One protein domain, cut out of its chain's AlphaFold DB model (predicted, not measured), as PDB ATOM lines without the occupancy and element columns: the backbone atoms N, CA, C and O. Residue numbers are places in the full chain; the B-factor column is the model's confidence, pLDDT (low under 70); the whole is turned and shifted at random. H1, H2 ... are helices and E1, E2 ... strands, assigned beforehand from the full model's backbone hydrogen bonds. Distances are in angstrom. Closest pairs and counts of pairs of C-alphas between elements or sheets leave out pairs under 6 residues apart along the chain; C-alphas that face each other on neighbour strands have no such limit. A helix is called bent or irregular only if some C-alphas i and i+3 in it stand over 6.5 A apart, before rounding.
ATOM      1  N   ASP A  23      58.054 104.316 -29.180       86.31
ATOM      2  CA  ASP A  23      58.576 103.537 -30.308       86.31
ATOM      3  C   ASP A  23      58.027 104.013 -31.659       86.31
ATOM      4  O   ASP A  23      58.768 104.044 -32.640       86.31
ATOM      5  N   ASP A  24      56.761 104.436 -31.716       87.25
ATOM      6  CA  ASP A  24      56.172 105.002 -32.934       87.25
ATOM      7  C   ASP A  24      56.807 106.352 -33.272       87.25
ATOM      8  O   ASP A  24      57.117 106.624 -34.431       87.25
ATOM      9  N   VAL A  25      57.071 107.181 -32.258       89.06
ATOM     10  CA  VAL A  25      57.762 108.465 -32.443       89.06
ATOM     11  C   VAL A  25      59.188 108.250 -32.950       89.06
ATOM     12  O   VAL A  25      59.603 108.917 -33.897       89.06
ATOM     13  N   ARG A  26      59.923 107.276 -32.397       89.75
ATOM     14  CA  ARG A  26      61.261 106.899 -32.889       89.75
ATOM     15  C   ARG A  26      61.221 106.398 -34.330       89.75
ATOM     16  O   ARG A  26      62.098 106.758 -35.117       89.75
ATOM     17  N   ALA A  27      60.220 105.596 -34.692       89.19
ATOM     18  CA  ALA A  27      60.053 105.112 -36.060       89.19
ATOM     19  C   ALA A  27      59.786 106.268 -37.038       89.19
ATOM     20  O   ALA A  27      60.438 106.337 -38.081       89.19
ATOM     21  N   LEU A  28      58.911 107.212 -36.673       87.06
ATOM     22  CA  LEU A  28      58.632 108.416 -37.464       87.06
ATOM     23  C   LEU A  28      59.868 109.306 -37.622       87.06
ATOM     24  O   LEU A  28      60.169 109.733 -38.733       87.06
ATOM     25  N   LEU A  29      60.612 109.543 -36.537       87.56
ATOM     26  CA  LEU A  29      61.883 110.273 -36.569       87.56
ATOM     27  C   LEU A  29      62.874 109.603 -37.525       87.56
ATOM     28  O   LEU A  29      63.405 110.246 -38.420       87.56
ATOM     29  N   THR A  30      63.065 108.292 -37.390       88.56
ATOM     30  CA  THR A  30      63.963 107.521 -38.261       88.56
ATOM     31  C   THR A  30      63.537 107.598 -39.727       88.56
ATOM     32  O   THR A  30      64.383 107.709 -40.613       88.56
ATOM     33  N   GLN A  31      62.233 107.542 -40.004       87.94
ATOM     34  CA  GLN A  31      61.706 107.666 -41.359       87.94
ATOM     35  C   GLN A  31      61.946 109.067 -41.932       87.94
ATOM     36  O   GLN A  31      62.408 109.174 -43.063       87.94
ATOM     37  N   ALA A  32      61.713 110.123 -41.147       84.19
ATOM     38  CA  ALA A  32      61.965 111.501 -41.563       84.19
ATOM     39  C   ALA A  32      63.442 111.731 -41.925       84.19
ATOM     40  O   ALA A  32      63.734 112.338 -42.950       84.19
ATOM     41  N   ILE A  33      64.367 111.164 -41.143       85.62
ATOM     42  CA  ILE A  33      65.812 111.219 -41.412       85.62
ATOM     43  C   ILE A  33      66.167 110.510 -42.714       85.62
ATOM     44  O   ILE A  33      66.930 111.032 -43.521       85.62
ATOM     45  N   LYS A  34      65.602 109.319 -42.942       85.81
ATOM     46  CA  LYS A  34      65.817 108.573 -44.190       85.81
ATOM     47  C   LYS A  34      65.300 109.329 -45.415       85.81
ATOM     48  O   LYS A  34      65.858 109.164 -46.493       85.81
ATOM     49  N   SER A  35      64.246 110.127 -45.258       84.44
ATOM     50  CA  SER A  35      63.692 110.962 -46.326       84.44
ATOM     51  C   SER A  35      64.491 112.243 -46.591       84.44
ATOM     52  O   SER A  35      64.312 112.822 -47.657       84.44
ATOM     53  N   GLN A  36      65.345 112.678 -45.659       83.12
ATOM     54  CA  GLN A  36      66.169 113.893 -45.753       83.12
ATOM     55  C   GLN A  36      67.616 113.595 -45.321       83.12
ATOM     56  O   GLN A  36      68.057 114.033 -44.249       83.12
ATOM     57  N   PRO A  37      68.370 112.802 -46.106       78.88
ATOM     58  CA  PRO A  37      69.732 112.400 -45.754       78.88
ATOM     59  C   PRO A  37      70.681 113.594 -45.553       78.88
ATOM     60  O   PRO A  37      71.605 113.513 -44.740       78.88
ATOM     61  N   GLU A  38      70.425 114.721 -46.220       81.75
ATOM     62  CA  GLU A  38      71.164 115.977 -46.078       81.75
ATOM     63  C   GLU A  38      71.049 116.609 -44.681       81.75
ATOM     64  O   GLU A  38      71.947 117.336 -44.263       81.75
ATOM     65  N   LYS A  39      69.988 116.292 -43.924       80.00
ATOM     66  CA  LYS A  39      69.790 116.725 -42.529       80.00
ATOM     67  C   LYS A  39      70.016 115.588 -41.527       80.00
ATOM     68  O   LYS A  39      69.551 115.663 -40.390       80.00
ATOM     69  N   SER A  40      70.727 114.530 -41.916       81.00
ATOM     70  CA  SER A  40      70.888 113.328 -41.087       81.00
ATOM     71  C   SER A  40      71.502 113.596 -39.710       81.00
ATOM     72  O   SER A  40      70.975 113.098 -38.717       81.00
ATOM     73  N   GLU A  41      72.535 114.438 -39.607       83.06
ATOM     74  CA  GLU A  41      73.129 114.833 -38.317       83.06
ATOM     75  C   GLU A  41      72.124 115.543 -37.396       83.06
ATOM     76  O   GLU A  41      71.989 115.193 -36.220       83.06
ATOM     77  N   GLN A  42      71.357 116.496 -37.940       83.19
ATOM     78  CA  GLN A  42      70.285 117.188 -37.210       83.19
ATOM     79  C   GLN A  42      69.191 116.204 -36.778       83.19
ATOM     80  O   GLN A  42      68.669 116.276 -35.666       83.19
ATOM     81  N   GLY A  43      68.899 115.237 -37.641       85.00
ATOM     82  CA  GLY A  43      68.029 114.106 -37.385       85.00
ATOM     83  C   GLY A  43      68.452 113.242 -36.199       85.00
ATOM     84  O   GLY A  43      67.648 112.954 -35.310       85.00
ATOM     85  N   PHE A  44      69.719 112.830 -36.151       86.38
ATOM     86  CA  PHE A  44      70.241 112.037 -35.038       86.38
ATOM     87  C   PHE A  44      70.239 112.833 -33.729       86.38
ATOM     88  O   PHE A  44      69.840 112.301 -32.689       86.38
ATOM     89  N   ALA A  45      70.585 114.124 -33.783       88.25
ATOM     90  CA  ALA A  45      70.485 115.013 -32.629       88.25
ATOM     91  C   ALA A  45      69.037 115.126 -32.113       88.25
ATOM     92  O   ALA A  45      68.804 115.104 -30.903       88.25
ATOM     93  N   LEU A  46      68.054 115.180 -33.016       88.12
ATOM     94  CA  LEU A  46      66.627 115.160 -32.686       88.12
ATOM     95  C   LEU A  46      66.208 113.870 -31.976       88.12
ATOM     96  O   LEU A  46      65.518 113.931 -30.959       88.12
ATOM     97  N   ILE A  47      66.647 112.707 -32.462       89.25
ATOM     98  CA  ILE A  47      66.373 111.426 -31.794       89.25
ATOM     99  C   ILE A  47      66.950 111.416 -30.376       89.25
ATOM    100  O   ILE A  47      66.257 110.988 -29.449       89.25
ATOM    101  N   SER A  48      68.180 111.908 -30.190       90.25
ATOM    102  CA  SER A  48      68.791 112.000 -28.859       90.25
ATOM    103  C   SER A  48      67.955 112.878 -27.933       90.25
ATOM    104  O   SER A  48      67.537 112.419 -26.875       90.25
ATOM    105  N   ARG A  49      67.598 114.094 -28.372       90.38
ATOM    106  CA  ARG A  49      66.767 115.022 -27.584       90.38
ATOM    107  C   ARG A  49      65.422 114.421 -27.198       90.38
ATOM    108  O   ARG A  49      64.982 114.576 -26.060       90.38
ATOM    109  N   PHE A  50      64.775 113.720 -28.129       91.62
ATOM    110  CA  PHE A  50      63.529 113.022 -27.843       91.62
ATOM    111  C   PHE A  50      63.722 111.955 -26.758       91.62
ATOM    112  O   PHE A  50      62.940 111.903 -25.809       91.62
ATOM    113  N   ASN A  51      64.757 111.120 -26.878       91.00
ATOM    114  CA  ASN A  51      65.039 110.061 -25.910       91.00
ATOM    115  C   ASN A  51      65.395 110.614 -24.525       91.00
ATOM    116  O   ASN A  51      64.920 110.074 -23.524       91.00
ATOM    117  N   ASP A  52      66.166 111.697 -24.467       90.88
ATOM    118  CA  ASP A  52      66.528 112.369 -23.219       90.88
ATOM    119  C   ASP A  52      65.284 112.937 -22.525       90.88
ATOM    120  O   ASP A  52      65.061 112.682 -21.340       90.88
ATOM    121  N   ASN A  53      64.419 113.635 -23.273       90.50
ATOM    122  CA  ASN A  53      63.162 114.161 -22.741       90.50
ATOM    123  C   ASN A  53      62.222 113.030 -22.295       90.50
ATOM    124  O   ASN A  53      61.660 113.085 -21.208       90.50
ATOM    125  N   HIS A  54      62.064 111.974 -23.097       90.25
ATOM    126  CA  HIS A  54      61.227 110.828 -22.740       90.25
ATOM    127  C   HIS A  54      61.717 110.117 -21.470       90.25
ATOM    128  O   HIS A  54      60.904 109.740 -20.626       90.25
ATOM    129  N   SER A  55      63.032 109.962 -21.309       88.38
ATOM    130  CA  SER A  55      63.617 109.321 -20.126       88.38
ATOM    131  C   SER A  55      63.364 110.145 -18.862       88.38
ATOM    132  O   SER A  55      62.946 109.591 -17.851       88.38
ATOM    133  N   GLN A  56      63.514 111.470 -18.952       87.88
ATOM    134  CA  GLN A  56      63.211 112.407 -17.862       87.88
ATOM    135  C   GLN A  56      61.727 112.407 -17.489       87.88
ATOM    136  O   GLN A  56      61.360 112.340 -16.320       87.88
ATOM    137  N   LEU A  57      60.844 112.405 -18.485       87.88
ATOM    138  CA  LEU A  57      59.407 112.291 -18.246       87.88
ATOM    139  C   LEU A  57      59.050 110.971 -17.554       87.88
ATOM    140  O   LEU A  57      58.183 110.939 -16.684       87.88
ATOM    141  N   THR A  58      59.734 109.886 -17.919       85.50
ATOM    142  CA  THR A  58      59.528 108.567 -17.305       85.50
ATOM    143  C   THR A  58      59.999 108.551 -15.849       85.50
ATOM    144  O   THR A  58      59.375 107.894 -15.019       85.50
ATOM    145  N   SER A  59      61.052 109.304 -15.512       84.19
ATOM    146  CA  SER A  59      61.529 109.475 -14.133       84.19
ATOM    147  C   SER A  59      60.724 110.493 -13.314       84.19
ATOM    148  O   SER A  59      61.005 110.668 -12.131       84.19
ATOM    149  N   GLY A  60      59.708 111.135 -13.903       80.25
ATOM    150  CA  GLY A  60      58.853 112.118 -13.231       80.25
ATOM    151  C   GLY A  60      59.405 113.545 -13.231       80.25
ATOM    152  O   GLY A  60      58.894 114.393 -12.499       80.25
ATOM    153  N   GLU A  61      60.431 113.829 -14.036       82.88
ATOM    154  CA  GLU A  61      60.929 115.188 -14.239       82.88
ATOM    155  C   GLU A  61      60.014 116.011 -15.163       82.88
ATOM    156  O   GLU A  61      59.158 115.496 -15.887       82.88
ATOM    157  N   ALA A  62      60.200 117.332 -15.135       75.94
ATOM    158  CA  ALA A  62      59.420 118.262 -15.937       75.94
ATOM    159  C   ALA A  62      59.713 118.129 -17.443       75.94
ATOM    160  O   ALA A  62      60.854 117.942 -17.862       75.94
ATOM    161  N   ASN A  63      58.676 118.316 -18.264       78.50
ATOM    162  CA  ASN A  63      58.788 118.287 -19.722       78.50
ATOM    163  C   ASN A  63      59.693 119.422 -20.234       78.50
ATOM    164  O   ASN A  63      59.313 120.597 -20.180       78.50
ATOM    165  N   LYS A  64      60.873 119.074 -20.763       77.62
ATOM    166  CA  LYS A  64      61.801 120.044 -21.369       77.62
ATOM    167  C   LYS A  64      61.329 120.482 -22.752       77.62
ATOM    168  O   LYS A  64      61.502 121.638 -23.130       77.62
ATOM    169  N   GLU A  65      60.651 119.596 -23.472       80.69
ATOM    170  CA  GLU A  65      60.096 119.859 -24.797       80.69
ATOM    171  C   GLU A  65      58.604 120.200 -24.698       80.69
ATOM    172  O   GLU A  65      57.733 119.383 -24.991       80.69
ATOM    173  N   LYS A  66      58.284 121.448 -24.323       77.44
ATOM    174  CA  LYS A  66      56.892 121.931 -24.148       77.44
ATOM    175  C   LYS A  66      55.983 121.712 -25.365       77.44
ATOM    176  O   LYS A  66      54.762 121.714 -25.232       77.44
ATOM    177  N   MET A  67      56.567 121.560 -26.555       82.25
ATOM    178  CA  MET A  67      55.829 121.302 -27.794       82.25
ATOM    179  C   MET A  67      55.419 119.837 -27.946       82.25
ATOM    180  O   MET A  67      54.490 119.569 -28.699       82.25
ATOM    181  N   LEU A  68      56.068 118.908 -27.238       86.31
ATOM    182  CA  LEU A  68      55.682 117.503 -27.167       86.31
ATOM    183  C   LEU A  68      54.612 117.336 -26.090       86.31
ATOM    184  O   LEU A  68      54.904 117.104 -24.917       86.31
ATOM    185  N   GLN A  69      53.354 117.459 -26.510       87.81
ATOM    186  CA  GLN A  69      52.221 117.134 -25.658       87.81
ATOM    187  C   GLN A  69      52.189 115.632 -25.410       87.81
ATOM    188  O   GLN A  69      52.174 114.823 -26.345       87.81
ATOM    189  N   HIS A  70      52.176 115.285 -24.131       87.94
ATOM    190  CA  HIS A  70      52.170 113.915 -23.672       87.94
ATOM    191  C   HIS A  70      50.980 113.646 -22.757       87.94
ATOM    192  O   HIS A  70      50.452 114.547 -22.100       87.94
ATOM    193  N   GLN A  71      50.627 112.381 -22.630       86.81
ATOM    194  CA  GLN A  71      49.732 111.891 -21.599       86.81
ATOM    195  C   GLN A  71      50.213 110.532 -21.110       86.81
ATOM    196  O   GLN A  71      50.735 109.731 -21.885       86.81
ATOM    197  N   THR A  72      50.013 110.256 -19.829       85.56
ATOM    198  CA  THR A  72      50.381 108.966 -19.249       85.56
ATOM    199  C   THR A  72      49.200 108.009 -19.348       85.56
ATOM    200  O   THR A  72      48.101 108.304 -18.871       85.56
ATOM    201  N   HIS A  73      49.409 106.848 -19.962       84.69
ATOM    202  CA  HIS A  73      48.399 105.807 -20.056       84.69
ATOM    203  C   HIS A  73      48.094 105.239 -18.667       84.69
ATOM    204  O   HIS A  73      48.990 104.772 -17.967       84.69
ATOM    205  N   ARG A  74      46.817 105.212 -18.275       79.69
ATOM    206  CA  ARG A  74      46.402 104.852 -16.906       79.69
ATOM    207  C   ARG A  74      46.814 103.435 -16.491       79.69
ATOM    208  O   ARG A  74      47.289 103.247 -15.379       79.69
ATOM    209  N   LEU A  75      46.648 102.455 -17.383       80.62
ATOM    210  CA  LEU A  75      46.880 101.035 -17.066       80.62
ATOM    211  C   LEU A  75      48.346 100.604 -17.186       80.62
ATOM    212  O   LEU A  75      48.810  99.774 -16.416       80.62
ATOM    213  N   PHE A  76      49.076 101.177 -18.142       80.56
ATOM    214  CA  PHE A  76      50.441 100.754 -18.475       80.56
ATOM    215  C   PHE A  76      51.493 101.732 -17.957       80.56
ATOM    216  O   PHE A  76      52.680 101.441 -18.039       80.56
ATOM    217  N   LYS A  77      51.057 102.885 -17.424       81.25
ATOM    218  CA  LYS A  77      51.901 104.004 -16.984       81.25
ATOM    219  C   LYS A  77      52.894 104.480 -18.054       81.25
ATOM    220  O   LYS A  77      53.885 105.123 -17.731       81.25
ATOM    221  N   ASP A  78      52.598 104.199 -19.321       84.12
ATOM    222  CA  ASP A  78      53.421 104.598 -20.457       84.12
ATOM    223  C   ASP A  78      53.134 106.033 -20.865       84.12
ATOM    224  O   ASP A  78      51.987 106.478 -20.855       84.12
ATOM    225  N   ILE A  79      54.171 106.735 -21.301       89.00
ATOM    226  CA  ILE A  79      54.028 108.065 -21.879       89.00
ATOM    227  C   ILE A  79      53.646 107.921 -23.349       89.00
ATOM    228  O   ILE A  79      54.372 107.330 -24.152       89.00
ATOM    229  N   LEU A  80      52.504 108.501 -23.686       90.06
ATOM    230  CA  LEU A  80      51.972 108.584 -25.032       90.06
ATOM    231  C   LEU A  80      52.050 110.026 -25.511       90.06
ATOM    232  O   LEU A  80      51.778 110.954 -24.754       90.06
ATOM    233  N   TYR A  81      52.381 110.212 -26.777       90.94
ATOM    234  CA  TYR A  81      52.496 111.519 -27.410       90.94
ATOM    235  C   TYR A  81      51.368 111.721 -28.406       90.94
ATOM    236  O   TYR A  81      50.962 110.778 -29.078       90.94
ATOM    237  N   THR A  82      50.879 112.947 -28.569       90.19
ATOM    238  CA  THR A  82      49.920 113.202 -29.653       90.19
ATOM    239  C   THR A  82      50.649 113.260 -30.997       90.19
ATOM    240  O   THR A  82      51.706 113.883 -31.130       90.19
ATOM    241  N   ARG A  83      50.080 112.643 -32.037       87.12
ATOM    242  CA  ARG A  83      50.648 112.688 -33.393       87.12
ATOM    243  C   ARG A  83      50.831 114.126 -33.880       87.12
ATOM    244  O   ARG A  83      51.845 114.449 -34.493       87.12
ATOM    245  N   GLN A  84      49.876 115.002 -33.571       88.31
ATOM    246  CA  GLN A  84      49.932 116.413 -33.943       88.31
ATOM    247  C   GLN A  84      51.111 117.137 -33.282       88.31
ATOM    248  O   GLN A  84      51.849 117.843 -33.970       88.31
ATOM    249  N   SER A  85      51.336 116.936 -31.979       89.56
ATOM    250  CA  SER A  85      52.454 117.571 -31.275       89.56
ATOM    251  C   SER A  85      53.809 117.106 -31.802       89.56
ATOM    252  O   SER A  85      54.703 117.922 -32.009       89.56
ATOM    253  N   VAL A  86      53.942 115.806 -32.085       88.75
ATOM    254  CA  VAL A  86      55.165 115.225 -32.659       88.75
ATOM    255  C   VAL A  86      55.434 115.800 -34.047       88.75
ATOM    256  O   VAL A  86      56.544 116.247 -34.315       88.75
ATOM    257  N   ASN A  87      54.417 115.874 -34.909       87.62
ATOM    258  CA  ASN A  87      54.559 116.455 -36.245       87.62
ATOM    259  C   ASN A  87      54.946 117.939 -36.201       87.62
ATOM    260  O   ASN A  87      55.780 118.380 -36.989       87.62
ATOM    261  N   ASN A  88      54.366 118.717 -35.285       89.06
ATOM    262  CA  ASN A  88      54.712 120.129 -35.116       89.06
ATOM    263  C   ASN A  88      56.150 120.305 -34.618       89.06
ATOM    264  O   ASN A  88      56.870 121.177 -35.103       89.06
ATOM    265  N   TRP A  89      56.574 119.463 -33.678       90.50
ATOM    266  CA  TRP A  89      57.940 119.457 -33.168       90.50
ATOM    267  C   TRP A  89      58.951 119.080 -34.261       90.50
ATOM    268  O   TRP A  89      59.917 119.808 -34.474       90.50
ATOM    269  N   LEU A  90      58.668 118.029 -35.036       86.19
ATOM    270  CA  LEU A  90      59.462 117.636 -36.203       86.19
ATOM    271  C   LEU A  90      59.601 118.779 -37.209       86.19
ATOM    272  O   LEU A  90      60.715 119.128 -37.587       86.19
ATOM    273  N   LYS A  91      58.486 119.407 -37.602       85.69
ATOM    274  CA  LYS A  91      58.495 120.533 -38.547       85.69
ATOM    275  C   LYS A  91      59.331 121.708 -38.055       85.69
ATOM    276  O   LYS A  91      59.986 122.346 -38.862       85.69
ATOM    277  N   LYS A  92      59.324 122.001 -36.751       85.88
ATOM    278  CA  LYS A  92      60.117 123.102 -36.187       85.88
ATOM    279  C   LYS A  92      61.624 122.864 -36.292       85.88
ATOM    280  O   LYS A  92      62.370 123.828 -36.406       85.88
ATOM    281  N   HIS A  93      62.062 121.614 -36.187       81.19
ATOM    282  CA  HIS A  93      63.484 121.280 -36.157       81.19
ATOM    283  C   HIS A  93      64.037 120.778 -37.497       81.19
ATOM    284  O   HIS A  93      65.251 120.769 -37.667       81.19
ATOM    285  N   LEU A  94      63.168 120.357 -38.420       76.62
ATOM    286  CA  LEU A  94      63.535 119.898 -39.762       76.62
ATOM    287  C   LEU A  94      63.219 120.910 -40.876       76.62
ATOM    288  O   LEU A  94      63.616 120.659 -42.012       76.62
ATOM    289  N   ASN A  95      62.541 122.033 -40.597       64.94
ATOM    290  CA  ASN A  95      62.526 123.194 -41.506       64.94
ATOM    291  C   ASN A  95      63.809 123.994 -41.316       64.94
ATOM    292  O   ASN A  95      64.573 124.072 -42.304       64.94
TER     293      ASN A  95
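What this domain is: This is residues 23 to 95 of the 95 residues of an uncharacterized protein of Pseudoalteromonas sp. (UniProt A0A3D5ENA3). A small hairpin of two short strands, E1 and E2, lies near one end of a larger helical hairpin, in which H1 and the longer, kinked H2 run side by side in opposite ways. From the end of E2 the third helix, H3, slants past one side of this helical hairpin, near H1, and its last residues reach the first part of H2. The printed part has 73 residues, with the named elements H1, H2, E1, E2, H3 in that order along the chain; the sheet E1 - E2 is antiparallel, and the class is mostly helix. The whole is compact, with a radius of gyration of the C-alphas of 12.4 A, and its outline is a rod of 39 by 18 by 17 A.

How they stand to each other: E1, residues 70 to 72, and E2, residues 79 to 82, form a hairpin of antiparallel strands at 142 degrees. N 71 and O 80 are within hydrogen-bond range at 2.8 A, as are N 80 and O 71 at 2.8 A. The closest C-alphas of E2 and H2, residues 37 to 58, are those of Ile 79 and Thr 58, 7.2 A apart. H2 has a kink of 30 degrees near residue 44 and is irregular, with C-alphas 38 and 41 8.1 A apart. With its residues 39 to 47 alone, H2 touches H1, residues 23 to 35, at a shallow tilt of 13 degrees, opposite ways; the closest C-alphas are those of Ile 33 and Gly 43, 5.4 A. H1 and H2 are a helical hairpin. H3, residues 83 to 94, touches H2 with residues 93 to 94 alone, at a steep tilt of 47 degrees, opposite ways; the closest C-alphas are those of Lys 39 and Leu 94, 7.5 A. H1 and H3 are close but not clearly touching, the C-alphas of Val 25 and Val 86 coming closest at 7.2 A; their tilt of 36 degrees is only just steep. H1 and E1 are apart, and E1 and H3 are only just apart, with closest C-alphas at 8.4 A. Every O i to N i+4 pair is within hydrogen-bond range in H1 and H3, and 16 of 18 are in H2.

Where its parts are: E1 is 6.9 A long and E2 10.2 A. H2 measures 30.5 A, from C-alpha 37 at (69.732, 112.400, -45.754) to C-alpha 58. H1 measures 18.4 A and begins at C-alpha 23, (58.576, 103.537, -30.308). H3 measures 16.1 A and ends at C-alpha 94, (63.535, 119.898, -39.762).

The domain as a whole: The two C-alphas farthest apart, those of Glu 38 and Leu 75, are 40.7 A apart. The printed part has no cut and ends at the chain's last residue, Asn 95. The link from H2 to E1, 11 residues, is long. The mean pLDDT of the printed part is 85.4, and residue 95 is under 70.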